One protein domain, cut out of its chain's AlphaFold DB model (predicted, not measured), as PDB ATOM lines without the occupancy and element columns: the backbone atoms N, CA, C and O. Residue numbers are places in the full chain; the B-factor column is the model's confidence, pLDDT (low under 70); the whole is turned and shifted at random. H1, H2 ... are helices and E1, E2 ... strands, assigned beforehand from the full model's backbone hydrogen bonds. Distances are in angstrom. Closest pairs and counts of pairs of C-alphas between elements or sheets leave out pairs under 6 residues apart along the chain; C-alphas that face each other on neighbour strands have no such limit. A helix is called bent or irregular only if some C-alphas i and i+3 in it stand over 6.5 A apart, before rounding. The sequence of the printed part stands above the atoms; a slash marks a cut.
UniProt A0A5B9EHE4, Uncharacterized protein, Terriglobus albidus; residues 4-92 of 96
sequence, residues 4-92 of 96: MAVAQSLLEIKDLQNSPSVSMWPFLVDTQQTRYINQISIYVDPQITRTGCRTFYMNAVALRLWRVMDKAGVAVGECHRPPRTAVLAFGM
ATOM      1  N   MET A   4      24.453 -14.236 -29.161       96.56
ATOM      2  CA  MET A   4      23.785 -13.184 -29.912       96.56
ATOM      3  C   MET A   4      22.450 -13.707 -30.433       96.56
ATOM      4  O   MET A   4      22.406 -14.746 -31.097       96.56
ATOM      5  N   ALA A   5      21.374 -12.980 -30.153       95.06
ATOM      6  CA  ALA A   5      20.079 -13.191 -30.769       95.06
ATOM      7  C   ALA A   5      20.084 -12.584 -32.179       95.06
ATOM      8  O   ALA A   5      20.338 -11.392 -32.357       95.06
ATOM      9  N   VAL A   6      19.800 -13.411 -33.179       95.31
ATOM     10  CA  VAL A   6      19.740 -13.051 -34.597       95.31
ATOM     11  C   VAL A   6      18.328 -13.331 -35.095       95.31
ATOM     12  O   VAL A   6      17.908 -14.486 -35.159       95.31
ATOM     13  N   ALA A   7      17.587 -12.278 -35.422       94.12
ATOM     14  CA  ALA A   7      16.232 -12.375 -35.946       94.12
ATOM     15  C   ALA A   7      16.241 -12.466 -37.474       94.12
ATOM     16  O   ALA A   7      16.978 -11.746 -38.144       94.12
ATOM     17  N   GLN A   8      15.382 -13.323 -38.011       93.19
ATOM     18  CA  GLN A   8      15.096 -13.454 -39.433       93.19
ATOM     19  C   GLN A   8      13.626 -13.140 -39.690       93.19
ATOM     20  O   GLN A   8      12.745 -13.629 -38.984       93.19
ATOM     21  N   SER A   9      13.375 -12.351 -40.720       91.69
ATOM     22  CA  SER A   9      12.069 -12.047 -41.289       91.69
ATOM     23  C   SER A   9      11.479 -13.231 -42.064       91.69
ATOM     24  O   SER A   9      12.172 -14.178 -42.436       91.69
ATOM     25  N   LEU A  10      10.188 -13.149 -42.398       89.38
ATOM     26  CA  LEU A  10       9.506 -14.156 -43.221       89.38
ATOM     27  C   LEU A  10      10.169 -14.390 -44.584       89.38
ATOM     28  O   LEU A  10      10.168 -15.518 -45.070       89.38
ATOM     29  N   LEU A  11      10.702 -13.341 -45.218       90.69
ATOM     30  CA  LEU A  11      11.380 -13.469 -46.512       90.69
ATOM     31  C   LEU A  11      12.677 -14.267 -46.365       90.69
ATOM     32  O   LEU A  11      12.925 -15.184 -47.141       90.69
ATOM     33  N   GLU A  12      13.446 -13.971 -45.322       92.88
ATOM     34  CA  GLU A  12      14.694 -14.657 -44.996       92.88
ATOM     35  C   GLU A  12      14.472 -16.117 -44.581       92.88
ATOM     36  O   GLU A  12      15.326 -16.953 -44.852       92.88
ATOM     37  N   ILE A  13      13.336 -16.442 -43.954       90.50
ATOM     38  CA  ILE A  13      12.974 -17.818 -43.570       90.50
ATOM     39  C   ILE A  13      12.629 -18.681 -44.790       90.50
ATOM     40  O   ILE A  13      12.863 -19.890 -44.761       90.50
ATOM     41  N   LYS A  14      12.062 -18.088 -45.851       90.88
ATOM     42  CA  LYS A  14      11.698 -18.817 -47.079       90.88
ATOM     43  C   LYS A  14      12.915 -19.329 -47.844       90.88
ATOM     44  O   LYS A  14      12.785 -20.299 -48.587       90.88
ATOM     45  N   ASP A  15      14.076 -18.707 -47.661       93.75
ATOM     46  CA  ASP A  15      15.326 -19.243 -48.178       93.75
ATOM     47  C   ASP A  15      15.822 -20.391 -47.286       93.75
ATOM     48  O   ASP A  15      16.314 -20.193 -46.172       93.75
ATOM     49  N   LEU A  16      15.726 -21.619 -47.800       91.12
ATOM     50  CA  LEU A  16      16.214 -22.816 -47.112       91.12
ATOM     51  C   LEU A  16      17.724 -22.759 -46.847       91.12
ATOM     52  O   LEU A  16      18.186 -23.284 -45.832       91.12
ATOM     53  N   GLN A  17      18.490 -22.095 -47.718       95.25
ATOM     54  CA  GLN A  17      19.928 -21.906 -47.536       95.25
ATOM     55  C   GLN A  17      20.242 -20.907 -46.424       95.25
ATOM     56  O   GLN A  17      21.381 -20.849 -45.967       95.25
ATOM     57  N   ASN A  18      19.252 -20.165 -45.935       94.31
ATOM     58  CA  ASN A  18      19.361 -19.286 -44.781       94.31
ATOM     59  C   ASN A  18      18.962 -19.995 -43.470       94.31
ATOM     60  O   ASN A  18      18.457 -19.389 -42.521       94.31
ATOM     61  N   SER A  19      19.189 -21.312 -43.419       93.94
ATOM     62  CA  SER A  19      19.087 -22.149 -42.225       93.94
ATOM     63  C   SER A  19      20.459 -22.730 -41.850       93.94
ATOM     64  O   SER A  19      21.121 -23.312 -42.720       93.94
ATOM     65  N   PRO A  20      20.887 -22.654 -40.573       94.88
ATOM     66  CA  PRO A  20      22.130 -23.275 -40.113       94.88
ATOM     67  C   PRO A  20      22.162 -24.788 -40.338       94.88
ATOM     68  O   PRO A  20      23.174 -25.318 -40.786       94.88
ATOM     69  N   SER A  21      21.039 -25.472 -40.107       91.69
ATOM     70  CA  SER A  21      20.922 -26.925 -40.286       91.69
ATOM     71  C   SER A  21      21.077 -27.386 -41.738       91.69
ATOM     72  O   SER A  21      21.378 -28.551 -41.973       91.69
ATOM     73  N   VAL A  22      20.884 -26.482 -42.705       95.12
ATOM     74  CA  VAL A  22      20.977 -26.776 -44.142       95.12
ATOM     75  C   VAL A  22      22.337 -26.367 -44.697       95.12
ATOM     76  O   VAL A  22      22.965 -27.138 -45.412       95.12
ATOM     77  N   SER A  23      22.797 -25.157 -44.377       96.12
ATOM     78  CA  SER A  23      23.931 -24.536 -45.074       96.12
ATOM     79  C   SER A  23      25.252 -24.591 -44.314       96.12
ATOM     80  O   SER A  23      26.312 -24.530 -44.934       96.12
ATOM     81  N   MET A  24      25.228 -24.719 -42.983       96.62
ATOM     82  CA  MET A  24      26.452 -24.583 -42.192       96.62
ATOM     83  C   MET A  24      27.343 -25.821 -42.285       96.62
ATOM     84  O   MET A  24      28.554 -25.674 -42.398       96.62
ATOM     85  N   TRP A  25      26.779 -27.035 -42.300       95.62
ATOM     86  CA  TRP A  25      27.595 -28.242 -42.473       95.62
ATOM     87  C   TRP A  25      28.297 -28.305 -43.839       95.62
ATOM     88  O   TRP A  25      29.520 -28.448 -43.832       95.62
ATOM     89  N   PRO A  26      27.603 -28.128 -44.985       96.56
ATOM     90  CA  PRO A  26      28.271 -28.036 -46.284       96.56
ATOM     91  C   PRO A  26      29.375 -26.980 -46.294       96.56
ATOM     92  O   PRO A  26      30.507 -27.290 -46.641       96.56
ATOM     93  N   PHE A  27      29.100 -25.778 -45.775       96.81
ATOM     94  CA  PHE A  27      30.106 -24.721 -45.689       96.81
ATOM     95  C   PHE A  27      31.357 -25.149 -44.903       96.81
ATOM     96  O   PHE A  27      32.480 -24.897 -45.339       96.81
ATOM     97  N   LEU A  28      31.194 -25.808 -43.751       96.75
ATOM     98  CA  LEU A  28      32.326 -26.292 -42.954       96.75
ATOM     99  C   LEU A  28      33.132 -27.376 -43.677       96.75
ATOM    100  O   LEU A  28      34.351 -27.424 -43.518       96.75
ATOM    101  N   VAL A  29      32.471 -28.246 -44.441       97.19
ATOM    102  CA  VAL A  29      33.132 -29.276 -45.249       97.19
ATOM    103  C   VAL A  29      33.905 -28.628 -46.397       97.19
ATOM    104  O   VAL A  29      35.113 -28.839 -46.505       97.19
ATOM    105  N   ASP A  30      33.246 -27.775 -47.178       97.44
ATOM    106  CA  ASP A  30      33.804 -27.135 -48.374       97.44
ATOM    107  C   ASP A  30      34.989 -26.219 -48.042       97.44
ATOM    108  O   ASP A  30      35.943 -26.104 -48.812       97.44
ATOM    109  N   THR A  31      34.969 -25.597 -46.860       96.31
ATOM    110  CA  THR A  31      36.051 -24.722 -46.382       96.31
ATOM    111  C   THR A  31      37.106 -25.442 -45.539       96.31
ATOM    112  O   THR A  31      38.040 -24.797 -45.062       96.31
ATOM    113  N   GLN A  32      36.991 -26.763 -45.349       96.19
ATOM    114  CA  GLN A  32      37.887 -27.583 -44.513       96.19
ATOM    115  C   GLN A  32      37.951 -27.128 -43.041       96.19
ATOM    116  O   GLN A  32      38.973 -27.247 -42.362       96.19
ATOM    117  N   GLN A  33      36.840 -26.616 -42.515       95.50
ATOM    118  CA  GLN A  33      36.728 -26.080 -41.157       95.50
ATOM    119  C   GLN A  33      35.870 -26.948 -40.226       95.50
ATOM    120  O   GLN A  33      35.406 -26.477 -39.187       95.50
ATOM    121  N   THR A  34      35.685 -28.230 -40.549       95.06
ATOM    122  CA  THR A  34      34.837 -29.182 -39.802       95.06
ATOM    123  C   THR A  34      35.130 -29.234 -38.302       95.06
ATOM    124  O   THR A  34      34.215 -29.449 -37.511       95.06
ATOM    125  N   ARG A  35      36.367 -28.933 -37.880       93.88
ATOM    126  CA  ARG A  35      36.742 -28.808 -36.462       93.88
ATOM    127  C   ARG A  35      35.899 -27.803 -35.676       93.88
ATOM    128  O   ARG A  35      35.796 -27.963 -34.471       93.88
ATOM    129  N   TYR A  36      35.297 -26.791 -36.308       93.88
ATOM    130  CA  TYR A  36      34.445 -25.827 -35.602       93.88
ATOM    131  C   TYR A  36      33.118 -26.420 -35.133       93.88
ATOM    132  O   TYR A  36      32.462 -25.799 -34.303       93.88
ATOM    133  N   ILE A  37      32.728 -27.618 -35.582       94.25
ATOM    134  CA  ILE A  37      31.470 -28.242 -35.152       94.25
ATOM    135  C   ILE A  37      31.370 -28.388 -33.625       94.25
ATOM    136  O   ILE A  37      30.286 -28.262 -33.067       94.25
ATOM    137  N   ASN A  38      32.506 -28.573 -32.941       93.06
ATOM    138  CA  ASN A  38      32.579 -28.686 -31.481       93.06
ATOM    139  C   ASN A  38      32.578 -27.335 -30.741       93.06
ATOM    140  O   ASN A  38      32.532 -27.302 -29.517       93.06
ATOM    141  N   GLN A  39      32.648 -26.229 -31.477       93.94
ATOM    142  CA  GLN A  39      32.679 -24.862 -30.961       93.94
ATOM    143  C   GLN A  39      31.441 -24.065 -31.364       93.94
ATOM    144  O   GLN A  39      31.259 -22.947 -30.892       93.94
ATOM    145  N   ILE A  40      30.606 -24.605 -32.247       95.44
ATOM    146  CA  ILE A  40      29.371 -23.980 -32.702       95.44
ATOM    147  C   ILE A  40      28.243 -24.435 -31.792       95.44
ATOM    148  O   ILE A  40      28.067 -25.627 -31.549       95.44
ATOM    149  N   SER A  41      27.455 -23.474 -31.335       96.06
ATOM    150  CA  SER A  41      26.191 -23.750 -30.673       96.06
ATOM    151  C   SER A  41      25.163 -22.743 -31.163       96.06
ATOM    152  O   SER A  41      25.321 -21.532 -30.964       96.06
ATOM    153  N   ILE A  42      24.156 -23.248 -31.877       96.56
ATOM    154  CA  ILE A  42      23.065 -22.451 -32.431       96.56
ATOM    155  C   ILE A  42      21.756 -23.029 -31.939       96.56
ATOM    156  O   ILE A  42      21.421 -24.173 -32.244       96.56
ATOM    157  N   TYR A  43      20.995 -22.209 -31.232       95.88
ATOM    158  CA  TYR A  43      19.639 -22.530 -30.820       95.88
ATOM    159  C   TYR A  43      18.641 -21.730 -31.636       95.88
ATOM    160  O   TYR A  43      18.965 -20.663 -32.148       95.88
ATOM    161  N   VAL A  44      17.418 -22.226 -31.738       94.81
ATOM    162  CA  VAL A  44      16.310 -21.539 -32.393       94.81
ATOM    163  C   VAL A  44      15.129 -21.469 -31.445       94.81
ATOM    164  O   VAL A  44      14.834 -22.439 -30.746       94.81
ATOM    165  N   ASP A  45      14.457 -20.325 -31.411       91.56
ATOM    166  CA  ASP A  45      13.138 -20.255 -30.797       91.56
ATOM    167  C   ASP A  45      12.135 -21.012 -31.689       91.56
ATOM    168  O   ASP A  45      11.968 -20.638 -32.856       91.56
ATOM    169  N   PRO A  46      11.488 -22.087 -31.202       77.38
ATOM    170  CA  PRO A  46      10.516 -22.832 -31.998       77.38
ATOM    171  C   PRO A  46       9.261 -22.007 -32.311       77.38
ATOM    172  O   PRO A  46       8.506 -22.363 -33.217       77.38
ATOM    173  N   GLN A  47       9.016 -20.920 -31.577       77.38
ATOM    174  CA  GLN A  47       7.883 -20.049 -31.829       77.38
ATOM    175  C   GLN A  47       8.261 -19.014 -32.884       77.38
ATOM    176  O   GLN A  47       9.014 -18.075 -32.630       77.38
ATOM    177  N   ILE A  48       7.678 -19.154 -34.075       70.81
ATOM    178  CA  ILE A  48       7.606 -18.028 -35.004       70.81
ATOM    179  C   ILE A  48       6.772 -16.952 -34.306       70.81
ATOM    180  O   ILE A  48       5.628 -17.195 -33.910       70.81
ATOM    181  N   THR A  49       7.359 -15.775 -34.101       69.12
ATOM    182  CA  THR A  49       6.680 -14.678 -33.407       69.12
ATOM    183  C   THR A  49       5.408 -14.278 -34.162       69.12
ATOM    184  O   THR A  49       5.249 -14.553 -35.350       69.12
ATOM    185  N   ARG A  50       4.507 -13.528 -33.514       61.50
ATOM    186  CA  ARG A  50       3.330 -12.946 -34.194       61.50
ATOM    187  C   ARG A  50       3.695 -12.080 -35.411       61.50
ATOM    188  O   ARG A  50       2.858 -11.882 -36.282       61.50
ATOM    189  N   THR A  51       4.932 -11.586 -35.477       65.75
ATOM    190  CA  THR A  51       5.483 -10.825 -36.609       65.75
ATOM    191  C   THR A  51       6.080 -11.707 -37.711       65.75
ATOM    192  O   THR A  51       6.629 -11.180 -38.674       65.75
ATOM    193  N   GLY A  52       5.995 -13.035 -37.593       69.56
ATOM    194  CA  GLY A  52       6.551 -13.961 -38.575       69.56
ATOM    195  C   GLY A  52       8.073 -14.095 -38.507       69.56
ATOM    196  O   GLY A  52       8.688 -14.493 -39.493       69.56
ATOM    197  N   CYS A  53       8.697 -13.745 -37.380       84.38
ATOM    198  CA  CYS A  53      10.147 -13.797 -37.249       84.38
ATOM    199  C   CYS A  53      10.609 -15.101 -36.591       84.38
ATOM    200  O   CYS A  53       9.968 -15.603 -35.667       84.38
ATOM    201  N   ARG A  54      11.758 -15.612 -37.041       91.56
ATOM    202  CA  ARG A  54      12.508 -16.701 -36.404       91.56
ATOM    203  C   ARG A  54      13.721 -16.099 -35.717       91.56
ATOM    204  O   ARG A  54      14.431 -15.312 -36.331       91.56
ATOM    205  N   THR A  55      13.984 -16.496 -34.479       93.69
ATOM    206  CA  THR A  55      15.161 -16.025 -33.743       93.69
ATOM    207  C   THR A  55      16.124 -17.175 -33.520       93.69
ATOM    208  O   THR A  55      15.752 -18.201 -32.950       93.69
ATOM    209  N   PHE A  56      17.369 -16.987 -33.944       95.56
ATOM    210  CA  PHE A  56      18.485 -17.844 -33.578       95.56
ATOM    211  C   PHE A  56      19.264 -17.244 -32.412       95.56
ATOM    212  O   PHE A  56      19.455 -16.036 -32.350       95.56
ATOM    213  N   TYR A  57      19.774 -18.087 -31.524       95.81
ATOM    214  CA  TYR A  57      20.735 -17.717 -30.493       95.81
ATOM    215  C   TYR A  57      22.060 -18.374 -30.848       95.81
ATOM    216  O   TYR A  57      22.182 -19.598 -30.808       95.81
ATOM    217  N   MET A  58      23.042 -17.561 -31.223       96.75
ATOM    218  CA  MET A  58      24.324 -18.018 -31.750       96.75
ATOM    219  C   MET A  58      25.445 -17.657 -30.790       96.75
ATOM    220  O   MET A  58      25.582 -16.494 -30.411       96.75
ATOM    221  N   ASN A  59      26.283 -18.623 -30.422       95.75
ATOM    222  CA  ASN A  59      27.525 -18.291 -29.732       95.75
ATOM    223  C   ASN A  59      28.496 -17.538 -30.670       95.75
ATOM    224  O   ASN A  59      28.272 -17.422 -31.877       95.75
ATOM    225  N   ALA A  60      29.595 -17.014 -30.126       95.06
ATOM    226  CA  ALA A  60      30.515 -16.160 -30.884       95.06
ATOM    227  C   ALA A  60      31.075 -16.822 -32.162       95.06
ATOM    228  O   ALA A  60      31.198 -16.168 -33.199       95.06
ATOM    229  N   VAL A  61      31.388 -18.121 -32.105       95.31
ATOM    230  CA  VAL A  61      31.925 -18.869 -33.255       95.31
ATOM    231  C   VAL A  61      30.854 -19.048 -34.327       95.31
ATOM    232  O   VAL A  61      31.110 -18.758 -35.496       95.31
ATOM    233  N   ALA A  62      29.644 -19.440 -33.927       96.38
ATOM    234  CA  ALA A  62      28.502 -19.546 -34.822       96.38
ATOM    235  C   ALA A  62      28.198 -18.222 -35.537       96.38
ATOM    236  O   ALA A  62      28.067 -18.199 -36.758       96.38
ATOM    237  N   LEU A  63      28.151 -17.112 -34.792       96.38
ATOM    238  CA  LEU A  63      27.865 -15.788 -35.347       96.38
ATOM    239  C   LEU A  63      28.931 -15.348 -36.358       96.38
ATOM    240  O   LEU A  63      28.608 -14.773 -37.398       96.38
ATOM    241  N   ARG A  64      30.209 -15.619 -36.069       95.88
ATOM    242  CA  ARG A  64      31.308 -15.313 -36.990       95.88
ATOM    243  C   ARG A  64      31.146 -16.072 -38.304       95.88
ATOM    244  O   ARG A  64      31.263 -15.463 -39.361       95.88
ATOM    245  N   LEU A  65      30.866 -17.373 -38.239       96.06
ATOM    246  CA  LEU A  65      30.671 -18.202 -39.429       96.06
ATOM    247  C   LEU A  65      29.431 -17.771 -40.217       96.06
ATOM    248  O   LEU A  65      29.517 -17.632 -41.429       96.06
ATOM    249  N   TRP A  66      28.326 -17.458 -39.533       96.69
ATOM    250  CA  TRP A  66      27.100 -16.950 -40.155       96.69
ATOM    251  C   TRP A  66      27.350 -15.712 -41.026       96.69
ATOM    252  O   TRP A  66      26.867 -15.633 -42.151       96.69
ATOM    253  N   ARG A  67      28.174 -14.776 -40.530       95.56
ATOM    254  CA  ARG A  67      28.582 -13.573 -41.273       95.56
ATOM    255  C   ARG A  67      29.492 -13.890 -42.458       95.56
ATOM    256  O   ARG A  67      29.329 -13.300 -43.514       95.56
ATOM    257  N   VAL A  68      30.448 -14.807 -42.292       96.50
ATOM    258  CA  VAL A  68      31.347 -15.221 -43.389       96.50
ATOM    259  C   VAL A  68      30.572 -15.922 -44.507       96.50
ATOM    260  O   VAL A  68      30.898 -15.757 -45.675       96.50
ATOM    261  N   MET A  69      29.535 -16.678 -44.152       95.81
ATOM    262  CA  MET A  69      28.628 -17.340 -45.091       95.81
ATOM    263  C   MET A  69      27.659 -16.374 -45.800       95.81
ATOM    264  O   MET A  69      26.825 -16.847 -46.573       95.81
ATOM    265  N   ASP A  70      27.727 -15.072 -45.500       95.50
ATOM    266  CA  ASP A  70      26.829 -14.027 -46.007       95.50
ATOM    267  C   ASP A  70      25.340 -14.372 -45.810       95.50
ATOM    268  O   ASP A  70      24.500 -14.239 -46.699       95.50
ATOM    269  N   LYS A  71      25.010 -14.913 -44.627       95.75
ATOM    270  CA  LYS A  71      23.640 -15.304 -44.290       95.75
ATOM    271  C   LYS A  71      22.870 -14.157 -43.656       95.75
ATOM    272  O   LYS A  71      23.368 -13.450 -42.778       95.75
ATOM    273  N   ALA A  72      21.623 -14.011 -44.086       93.44
ATOM    274  CA  ALA A  72      20.769 -12.904 -43.700       93.44
ATOM    275  C   ALA A  72      20.227 -13.058 -42.265       93.44
ATOM    276  O   ALA A  72      20.068 -14.168 -41.736       93.44
ATOM    277  N   GLY A  73      19.942 -11.921 -41.639       92.06
ATOM    278  CA  GLY A  73      19.449 -11.810 -40.273       92.06
ATOM    279  C   GLY A  73      20.010 -10.585 -39.553       92.06
ATOM    280  O   GLY A  73      21.108 -10.106 -39.843       92.06
ATOM    281  N   VAL A  74      19.255 -10.080 -38.582       93.81
ATOM    282  CA  VAL A  74      19.595  -8.871 -37.824       93.81
ATOM    283  C   VAL A  74      19.914  -9.241 -36.382       93.81
ATOM    284  O   VAL A  74      19.149  -9.949 -35.731       93.81
ATOM    285  N   ALA A  75      21.042  -8.752 -35.866       93.31
ATOM    286  CA  ALA A  75      21.367  -8.869 -34.449       93.31
ATOM    287  C   ALA A  75      20.401  -8.003 -33.624       93.31
ATOM    288  O   ALA A  75      20.328  -6.794 -33.835       93.31
ATOM    289  N   VAL A  76      19.660  -8.617 -32.700       92.12
ATOM    290  CA  VAL A  76      18.610  -7.944 -31.910       92.12
ATOM    291  C   VAL A  76      18.920  -7.862 -30.416       92.12
ATOM    292  O   VAL A  76      18.224  -7.158 -29.690       92.12
ATOM    293  N   GLY A  77      19.961  -8.545 -29.942       92.19
ATOM    294  CA  GLY A  77      20.401  -8.441 -28.555       92.19
ATOM    295  C   GLY A  77      21.352  -9.550 -28.135       92.19
ATOM    296  O   GLY A  77      21.536 -10.536 -28.842       92.19
ATOM    297  N   GLU A  78      21.935  -9.395 -26.953       93.81
ATOM    298  CA  GLU A  78      22.833 -10.379 -26.355       93.81
ATOM    299  C   GLU A  78      22.160 -11.076 -25.172       93.81
ATOM    300  O   GLU A  78      21.391 -10.474 -24.423       93.81
ATOM    301  N   CYS A  79      22.467 -12.355 -24.977       90.69
ATOM    302  CA  CYS A  79      22.043 -13.108 -23.808       90.69
ATOM    303  C   CYS A  79      23.178 -13.992 -23.286       90.69
ATOM    304  O   CYS A  79      24.005 -14.495 -24.040       90.69
ATOM    305  N   HIS A  80      23.228 -14.212 -21.973       89.88
ATOM    306  CA  HIS A  80      24.255 -15.074 -21.379       89.88
ATOM    307  C   HIS A  80      24.043 -16.563 -21.695       89.88
ATOM    308  O   HIS A  80      24.974 -17.357 -21.647       89.88
ATOM    309  N   ARG A  81      22.804 -16.952 -22.000       89.81
ATOM    310  CA  ARG A  81      22.436 -18.301 -22.423       89.81
ATOM    311  C   ARG A  81      21.192 -18.243 -23.312       89.81
ATOM    312  O   ARG A  81      20.389 -17.317 -23.140       89.81
ATOM    313  N   PRO A  82      20.982 -19.228 -24.198       91.25
ATOM    314  CA  PRO A  82      19.728 -19.365 -24.926       91.25
ATOM    315  C   PRO A  82      18.543 -19.499 -23.951       91.25
ATOM    316  O   PRO A  82      18.705 -20.054 -22.855       91.25
ATOM    317  N   PRO A  83      17.340 -19.022 -24.313       90.44
ATOM    318  CA  PRO A  83      16.133 -19.296 -23.545       90.44
ATOM    319  C   PRO A  83      15.913 -20.797 -23.367       90.44
ATOM    320  O   PRO A  83      16.211 -21.587 -24.258       90.44
ATOM    321  N   ARG A  84      15.310 -21.197 -22.243       89.25
ATOM    322  CA  ARG A  84      15.006 -22.615 -21.959       89.25
ATOM    323  C   ARG A  84      14.049 -23.251 -22.972       89.25
ATOM    324  O   ARG A  84      13.990 -24.468 -23.066       89.25
ATOM    325  N   THR A  85      13.282 -22.428 -23.678       89.69
ATOM    326  CA  THR A  85      12.352 -22.842 -24.732       89.69
ATOM    327  C   THR A  85      13.034 -23.038 -26.083       89.69
ATOM    328  O   THR A  85      12.432 -23.631 -26.973       89.69
ATOM    329  N   ALA A  86      14.261 -22.540 -26.257       92.94
ATOM    330  CA  ALA A  86      14.983 -22.647 -27.513       92.94
ATOM    331  C   ALA A  86      15.547 -24.063 -27.694       92.94
ATOM    332  O   ALA A  86      16.052 -24.677 -26.752       92.94
ATOM    333  N   VAL A  87      15.490 -24.572 -28.921       93.81
ATOM    334  CA  VAL A  87      15.956 -25.919 -29.275       93.81
ATOM    335  C   VAL A  87      17.265 -25.842 -30.048       93.81
ATOM    336  O   VAL A  87      17.488 -24.886 -30.790       93.81
ATOM    337  N   LEU A  88      18.147 -26.827 -29.871       95.00
ATOM    338  CA  LEU A  88      19.411 -26.874 -30.605       95.00
ATOM    339  C   LEU A  88      19.117 -27.057 -32.100       95.00
ATOM    340  O   LEU A  88      18.534 -28.057 -32.507       95.00
ATOM    341  N   ALA A  89      19.524 -26.082 -32.907       95.00
ATOM    342  CA  ALA A  89      19.362 -26.097 -34.355       95.00
ATOM    343  C   ALA A  89      20.597 -26.666 -35.063       95.00
ATOM    344  O   ALA A  89      20.459 -27.330 -36.091       95.00
ATOM    345  N   PHE A  90      21.801 -26.385 -34.547       96.38
ATOM    346  CA  PHE A  90      23.056 -26.861 -35.129       96.38
ATOM    347  C   PHE A  90      24.232 -26.783 -34.141       96.38
ATOM    348  O   PHE A  90      24.305 -25.867 -33.317       96.38
ATOM    349  N   GLY A  91      25.183 -27.710 -34.283       95.25
ATOM    350  CA  GLY A  91      26.403 -27.778 -33.478       95.25
ATOM    351  C   GLY A  91      26.243 -28.634 -32.225       95.25
ATOM    352  O   GLY A  91      25.498 -29.613 -32.228       95.25
ATOM    353  N   MET A  92      26.956 -28.272 -31.165       92.81
ATOM    354  CA  MET A  92      26.899 -28.963 -29.879       92.81
ATOM    355  C   MET A  92      26.027 -28.195 -28.881       92.81
ATOM    356  O   MET A  92      25.979 -26.958 -28.932       92.81
TER     357      MET A  92
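What this domain is: This is residues 4 to 92 of the 96 residues of an uncharacterized protein of Terriglobus albidus (UniProt A0A5B9EHE4). A strongly twisted sheet of five strands is covered on one face by two helices, H4 standing up over E3 and H2 running along the edge strand E5, while no named helix covers the other face. The short H3 makes a corner with H2, and the short H1 only grazes the sheet. The 89 printed residues hold four named helices and five named strands, in the order E1 H1 H2 H3 E2 E3 H4 E4 E5; the sheet's order is E4 - E1 - E3 - E2 - E5, all antiparallel. The class is mixed, helices and strands, and the whole is compact, with a radius of gyration of the C-alphas of 12.2 A and spans of 39 by 28 by 18 A.

Where its parts are: Find C-alpha 4 at (23.785, -13.184, -29.912), where E1 begins; it runs 12.9 A to residue 8. Next come H1, residues 10 to 14, 6.4 A, and H2, residues 20 to 30, 14.8 A. H2 is only just irregular: C-alphas 22 and 25 are 7.0 A apart. H3, residues 34 to 38, measures 8.6 A, and E2, residues 41 to 44, 10.3 A. E3, residues 54 to 59, covers 16.5 A, and H4 follows at once from C-alpha 60 at (30.515, -16.160, -30.884) to residue 68, 12.6 A. E4, residues 74 to 79, covers 14.8 A; E5, residues 87 to 91, covers 11.4 A and ends at C-alpha 91 (26.403, -27.778, -33.478).

How they stand to each other: Look first at E1 and E3, where N 6 and O 56 are 2.8 A apart, within hydrogen-bond range. On the other side of E1, N 5 and O 77 of E4 stand at 2.8 A. E2 and E3 form a hairpin, with N 57 and O 43 at 2.8 A, and E5 is the antiparallel neighbour of E2, with N 44 and O 87 at 2.8 A. E3, H4 and E4 make a split strand-helix-strand unit, two strands running the same way with E1 between them, and its crossover is right-handed. H2 and H4 lie on the same face, two layers with the sheet, at heights over the sheet of 9.2 A and 8.5 A. H2 lies only just over E5, with 3 C-alphas falling on it, and on the local plane runs along it at 2 degrees; H4's line rises 49 degrees. These helices are close but not clearly touching, about perpendicular at 76 degrees, their closest C-alphas being those of Met 24 and Trp 66, 7.9 A apart. H2 and H3 only just touch, with 3 pairs of C-alphas within 8 A, and touch only at the corner; their closest C-alphas are those of Leu 28 and Thr 34, 5.0 A apart. In H1 and H4 every O i to N i+4 pair is within hydrogen-bond range; H2 has 5 of 7, and H3 has 0 of 1 but 1 of 2 O i to N i+3 pairs.

The domain as a whole: The C-alphas farthest apart are those of Gln 32 and Arg 50, 38.9 A. The printed part has no cut and no long link. Its mean pLDDT is 92.2; look at residues 49 to 52 for values under 70.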